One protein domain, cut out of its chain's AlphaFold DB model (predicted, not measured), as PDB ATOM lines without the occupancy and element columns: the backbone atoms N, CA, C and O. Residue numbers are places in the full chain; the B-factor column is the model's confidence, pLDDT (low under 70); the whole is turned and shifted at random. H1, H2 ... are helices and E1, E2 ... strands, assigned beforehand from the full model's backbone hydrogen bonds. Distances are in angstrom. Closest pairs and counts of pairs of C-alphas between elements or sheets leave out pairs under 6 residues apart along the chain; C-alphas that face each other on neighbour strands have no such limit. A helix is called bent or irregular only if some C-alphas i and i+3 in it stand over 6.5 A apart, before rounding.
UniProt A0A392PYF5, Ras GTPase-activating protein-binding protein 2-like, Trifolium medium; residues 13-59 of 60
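What this domain is: This is residues 13 to 59 of the 60 residues of the protein "Ras GTPase-activating protein-binding protein 2-like" of Trifolium medium (UniProt A0A392PYF5). A long helix, H1, and a short one, H2, fold back as a helical hairpin, and a two-stranded hairpin, E1 and E2, sits away from H1; residues 13 to 18 of H1 stick out. The 47 printed residues run H1, H2, E1, E2, with an antiparallel sheet, E1 - E2; the class is mixed. The whole is loose, radius of gyration of the C-alphas 12.4 A, spanning 34 by 24 by 23 A.

Where its parts are: Find C-alpha 13 at (6.166, 25.080, 48.503); from there H1 runs 24.3 A to residue 29. H2, residues 31 to 37, covers 11.3 A and is irregular: C-alphas 32 and 35 are 7.1 A apart. E1 is residues 43 to 47, 13.5 A; E2, residues 53 to 57, 13.2 A, ends at C-alpha 57 (6.008, 11.198, 25.159).

How they stand to each other: With residues 23 to 27 alone, H1 touches H2, their closest C-alphas, Leu 27 and Val 34, 5.6 A apart, at a shallow tilt of 26 degrees, opposite ways. In H1 every O i to N i+4 pair is within hydrogen-bond range; in H2 0 of 3 are, but 3 of 4 O i to N i+3 pairs. Between E1 and E2, N 44 and O 56 are 2.9 A apart. H1 is apart from both strands, H2 from E2.

The domain as a whole: C-alphas 14 and 50, the two farthest apart, are 35.9 A apart. The printed part has no cut, its three links are tight, and no printed residue is under pLDDT 70.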
ATOM      1  N   GLN A  13       4.952  24.292  48.723       97.94
ATOM      2  CA  GLN A  13       6.166  25.080  48.503       97.94
ATOM      3  C   GLN A  13       7.436  24.262  48.768       97.94
ATOM      4  O   GLN A  13       8.371  24.311  47.974       97.94
ATOM      5  N   MET A  14       7.466  23.480  49.852       97.06
ATOM      6  CA  MET A  14       8.599  22.596  50.150       97.06
ATOM      7  C   MET A  14       8.789  21.545  49.052       97.06
ATOM      8  O   MET A  14       9.916  21.310  48.625       97.06
ATOM      9  N   VAL A  15       7.690  20.956  48.569       97.44
ATOM     10  CA  VAL A  15       7.720  19.984  47.465       97.44
ATOM     11  C   VAL A  15       8.236  20.633  46.181       97.44
ATOM     12  O   VAL A  15       9.115  20.073  45.533       97.44
ATOM     13  N   GLY A  16       7.740  21.823  45.831       98.00
ATOM     14  CA  GLY A  16       8.174  22.553  44.639       98.00
ATOM     15  C   GLY A  16       9.662  22.908  44.671       98.00
ATOM     16  O   GLY A  16      10.368  22.666  43.694       98.00
ATOM     17  N   ASN A  17      10.154  23.409  45.807       98.31
ATOM     18  CA  ASN A  17      11.571  23.736  45.979       98.31
ATOM     19  C   ASN A  17      12.454  22.493  45.808       98.31
ATOM     20  O   ASN A  17      13.382  22.504  45.001       98.31
ATOM     21  N   ALA A  18      12.118  21.402  46.503       97.50
ATOM     22  CA  ALA A  18      12.864  20.153  46.404       97.50
ATOM     23  C   ALA A  18      12.822  19.564  44.984       97.50
ATOM     24  O   ALA A  18      13.829  19.053  44.501       97.50
ATOM     25  N   PHE A  19      11.680  19.658  44.293       97.62
ATOM     26  CA  PHE A  19      11.558  19.205  42.910       97.62
ATOM     27  C   PHE A  19      12.520  19.959  41.987       97.62
ATOM     28  O   PHE A  19      13.259  19.320  41.248       97.62
ATOM     29  N   VAL A  20      12.553  21.295  42.044       97.94
ATOM     30  CA  VAL A  20      13.425  22.113  41.181       97.94
ATOM     31  C   VAL A  20      14.900  21.810  41.444       97.94
ATOM     32  O   VAL A  20      15.652  21.580  40.497       97.94
ATOM     33  N   GLU A  21      15.308  21.768  42.716       97.88
ATOM     34  CA  GLU A  21      16.693  21.470  43.101       97.88
ATOM     35  C   GLU A  21      17.145  20.105  42.571       97.88
ATOM     36  O   GLU A  21      18.209  19.992  41.959       97.88
ATOM     37  N   GLN A  22      16.313  19.076  42.741       97.88
ATOM     38  CA  GLN A  22      16.663  17.717  42.337       97.88
ATOM     39  C   GLN A  22      16.568  17.512  40.826       97.88
ATOM     40  O   GLN A  22      17.476  16.926  40.238       97.88
ATOM     41  N   TYR A  23      15.511  18.018  40.186       97.88
ATOM     42  CA  TYR A  23      15.290  17.870  38.749       97.88
ATOM     43  C   TYR A  23      16.451  18.469  37.952       97.88
ATOM     44  O   TYR A  23      17.033  17.783  37.115       97.88
ATOM     45  N   TYR A  24      16.846  19.715  38.239       97.62
ATOM     46  CA  TYR A  24      17.930  20.362  37.493       97.62
ATOM     47  C   TYR A  24      19.318  19.837  37.865       97.62
ATOM     48  O   TYR A  24      20.189  19.776  36.997       97.62
ATOM     49  N   SER A  25      19.529  19.416  39.117       98.00
ATOM     50  CA  SER A  25      20.770  18.741  39.515       98.00
ATOM     51  C   SER A  25      20.975  17.453  38.710       98.00
ATOM     52  O   SER A  25      22.026  17.276  38.092       98.00
ATOM     53  N   ILE A  26      19.947  16.598  38.643       97.94
ATOM     54  CA  ILE A  26      19.981  15.337  37.890       97.94
ATOM     55  C   ILE A  26      20.055  15.602  36.388       97.94
ATOM     56  O   ILE A  26      20.894  15.014  35.722       97.94
ATOM     57  N   LEU A  27      19.250  16.523  35.850       96.56
ATOM     58  CA  LEU A  27      19.281  16.855  34.424       96.56
ATOM     59  C   LEU A  27      20.685  17.272  33.956       96.56
ATOM     60  O   LEU A  27      21.082  16.935  32.845       96.56
ATOM     61  N   HIS A  28      21.432  18.006  34.786       97.56
ATOM     62  CA  HIS A  28      22.765  18.481  34.424       97.56
ATOM     63  C   HIS A  28      23.874  17.448  34.661       97.56
ATOM     64  O   HIS A  28      24.843  17.415  33.906       97.56
ATOM     65  N   ARG A  29      23.770  16.640  35.725       97.81
ATOM     66  CA  ARG A  29      24.848  15.732  36.159       97.81
ATOM     67  C   ARG A  29      24.653  14.291  35.709       97.81
ATOM     68  O   ARG A  29      25.621  13.649  35.326       97.81
ATOM     69  N   ASP A  30      23.414  13.817  35.734       97.25
ATOM     70  CA  ASP A  30      23.026  12.428  35.501       97.25
ATOM     71  C   ASP A  30      21.788  12.364  34.577       97.25
ATOM     72  O   ASP A  30      20.735  11.856  34.984       97.25
ATOM     73  N   PRO A  31      21.868  12.901  33.341       95.81
ATOM     74  CA  PRO A  31      20.708  13.107  32.468       95.81
ATOM     75  C   PRO A  31      19.932  11.820  32.172       95.81
ATOM     76  O   PRO A  31      18.708  11.860  32.046       95.81
ATOM     77  N   ASP A  32      20.606  10.668  32.162       96.19
ATOM     78  CA  ASP A  32      19.984   9.356  31.960       96.19
ATOM     79  C   ASP A  32      18.910   9.033  33.009       96.19
ATOM     80  O   ASP A  32      18.036   8.205  32.767       96.19
ATOM     81  N   HIS A  33      18.919   9.697  34.167       95.88
ATOM     82  CA  HIS A  33      17.959   9.481  35.248       95.88
ATOM     83  C   HIS A  33      16.767  10.442  35.239       95.88
ATOM     84  O   HIS A  33      15.822  10.229  36.004       95.88
ATOM     85  N   VAL A  34      16.761  11.470  34.383       94.94
ATOM     86  CA  VAL A  34      15.709  12.502  34.403       94.94
ATOM     87  C   VAL A  34      14.326  11.945  34.050       94.94
ATOM     88  O   VAL A  34      13.318  12.419  34.572       94.94
ATOM     89  N   HIS A  35      14.268  10.882  33.237       92.44
ATOM     90  CA  HIS A  35      13.019  10.221  32.841       92.44
ATOM     91  C   HIS A  35      12.186   9.744  34.045       92.44
ATOM     92  O   HIS A  35      10.967   9.664  33.951       92.44
ATOM     93  N   ARG A  36      12.817   9.492  35.203       93.88
ATOM     94  CA  ARG A  36      12.141   9.039  36.432       93.88
ATOM     95  C   ARG A  36      11.212  10.083  37.055       93.88
ATOM     96  O   ARG A  36      10.390   9.724  37.891       93.88
ATOM     97  N   PHE A  37      11.335  11.356  36.676       94.94
ATOM     98  CA  PHE A  37      10.412  12.415  37.105       94.94
ATOM     99  C   PHE A  37       9.107  12.446  36.300       94.94
ATOM    100  O   PHE A  37       8.221  13.243  36.607       94.94
ATOM    101  N   TYR A  38       8.980  11.591  35.287       94.50
ATOM    102  CA  TYR A  38       7.833  11.534  34.400       94.50
ATOM    103  C   TYR A  38       7.101  10.203  34.563       94.50
ATOM    104  O   TYR A  38       7.709   9.142  34.684       94.50
ATOM    105  N   HIS A  39       5.772  10.260  34.553       94.19
ATOM    106  CA  HIS A  39       4.935   9.068  34.462       94.19
ATOM    107  C   HIS A  39       4.803   8.598  33.012       94.19
ATOM    108  O   HIS A  39       5.020   9.378  32.078       94.19
ATOM    109  N   GLU A  40       4.374   7.350  32.820       93.94
ATOM    110  CA  GLU A  40       3.940   6.855  31.513       93.94
ATOM    111  C   GLU A  40       2.937   7.830  30.880       93.94
ATOM    112  O   GLU A  40       2.066   8.380  31.557       93.94
ATOM    113  N   SER A  41       3.079   8.068  29.577       92.69
ATOM    114  CA  SER A  41       2.277   9.029  28.810       92.69
ATOM    115  C   SER A  41       2.466  10.506  29.188       92.69
ATOM    116  O   SER A  41       1.752  11.359  28.660       92.69
ATOM    117  N   SER A  42       3.436  10.855  30.044       95.06
ATOM    118  CA  SER A  42       3.811  12.262  30.247       95.06
ATOM    119  C   SER A  42       4.353  12.855  28.953       95.06
ATOM    120  O   SER A  42       5.136  12.211  28.251       95.06
ATOM    121  N   VAL A  43       3.975  14.100  28.673       95.06
ATOM    122  CA  VAL A  43       4.380  14.828  27.471       95.06
ATOM    123  C   VAL A  43       5.354  15.935  27.856       95.06
ATOM    124  O   VAL A  43       5.054  16.759  28.718       95.06
ATOM    125  N   LEU A  44       6.512  15.962  27.201       93.06
ATOM    126  CA  LEU A  44       7.501  17.026  27.317       93.06
ATOM    127  C   LEU A  44       7.634  17.721  25.964       93.06
ATOM    128  O   LEU A  44       8.014  17.095  24.975       93.06
ATOM    129  N   SER A  45       7.354  19.021  25.935       94.44
ATOM    130  CA  SER A  45       7.512  19.857  24.746       94.44
ATOM    131  C   SER A  45       8.597  20.902  24.980       94.44
ATOM    132  O   SER A  45       8.585  21.592  26.001       94.44
ATOM    133  N   ARG A  46       9.527  21.041  24.035       92.56
ATOM    134  CA  ARG A  46      10.611  22.027  24.086       92.56
ATOM    135  C   ARG A  46      10.783  22.680  22.712       92.56
ATOM    136  O   ARG A  46      10.713  21.964  21.714       92.56
ATOM    137  N   PRO A  47      11.009  24.002  22.643       94.50
ATOM    138  CA  PRO A  47      11.425  24.630  21.399       94.50
ATOM    139  C   PRO A  47      12.842  24.182  21.022       94.50
ATOM    140  O   PRO A  47      13.721  24.071  21.881       94.50
ATOM    141  N   GLU A  48      13.056  23.938  19.739       93.00
ATOM    142  CA  GLU A  48      14.380  23.811  19.139       93.00
ATOM    143  C   GLU A  48      14.971  25.199  18.843       93.00
ATOM    144  O   GLU A  48      14.338  26.233  19.072       93.00
ATOM    145  N   GLU A  49      16.206  25.232  18.341       93.94
ATOM    146  CA  GLU A  49      16.927  26.478  18.040       93.94
ATOM    147  C   GLU A  49      16.196  27.362  17.011       93.94
ATOM    148  O   GLU A  49      16.262  28.588  17.084       93.94
ATOM    149  N   ASP A  50      15.444  26.752  16.092       95.38
ATOM    150  CA  ASP A  50      14.633  27.440  15.083       95.38
ATOM    151  C   ASP A  50      13.250  27.896  15.602       95.38
ATOM    152  O   ASP A  50      12.478  28.509  14.861       95.38
ATOM    153  N   GLY A  51      12.929  27.614  16.869       92.94
ATOM    154  CA  GLY A  51      11.634  27.899  17.486       92.94
ATOM    155  C   GLY A  51      10.539  26.869  17.179       92.94
ATOM    156  O   GLY A  51       9.426  27.005  17.693       92.94
ATOM    157  N   THR A  52      10.829  25.832  16.388       95.56
ATOM    158  CA  THR A  52       9.917  24.705  16.171       95.56
ATOM    159  C   THR A  52       9.767  23.909  17.466       95.56
ATOM    160  O   THR A  52      10.724  23.720  18.212       95.56
ATOM    161  N   MET A  53       8.561  23.423  17.762       94.44
ATOM    162  CA  MET A  53       8.316  22.628  18.967       94.44
ATOM    163  C   MET A  53       8.585  21.145  18.714       94.44
ATOM    164  O   MET A  53       7.867  20.510  17.940       94.44
ATOM    165  N   THR A  54       9.528  20.564  19.453       94.88
ATOM    166  CA  THR A  54       9.646  19.108  19.588       94.88
ATOM    167  C   THR A  54       8.813  18.651  20.771       94.88
ATOM    168  O   THR A  54       8.869  19.245  21.849       94.88
ATOM    169  N   THR A  55       8.044  17.581  20.583       93.12
ATOM    170  CA  THR A  55       7.266  16.949  21.649       93.12
ATOM    171  C   THR A  55       7.652  15.485  21.765       93.12
ATOM    172  O   THR A  55       7.627  14.759  20.774       93.12
ATOM    173  N   VAL A  56       7.990  15.055  22.979       91.69
ATOM    174  CA  VAL A  56       8.278  13.658  23.309       91.69
ATOM    175  C   VAL A  56       7.284  13.149  24.346       91.69
ATOM    176  O   VAL A  56       6.883  13.883  25.251       91.69
ATOM    177  N   THR A  57       6.899  11.883  24.216       92.56
ATOM    178  CA  THR A  57       6.008  11.198  25.159       92.56
ATOM    179  C   THR A  57       6.791  10.103  25.871       92.56
ATOM    180  O   THR A  57       7.474   9.311  25.221       92.56
ATOM    181  N   THR A  58       6.697  10.048  27.198       88.75
ATOM    182  CA  THR A  58       7.330   8.986  27.994       88.75
ATOM    183  C   THR A  58       6.607   7.667  27.734       88.75
ATOM    184  O   THR A  58       5.392   7.580  27.920       88.75
ATOM    185  N   THR A  59       7.348   6.655  27.292       83.00
ATOM    186  CA  THR A  59       6.849   5.294  27.032       83.00
ATOM    187  C   THR A  59       7.451   4.330  28.058       83.00
ATOM    188  O   THR A  59       8.501   4.639  28.625       83.00
TER     189      THR A  59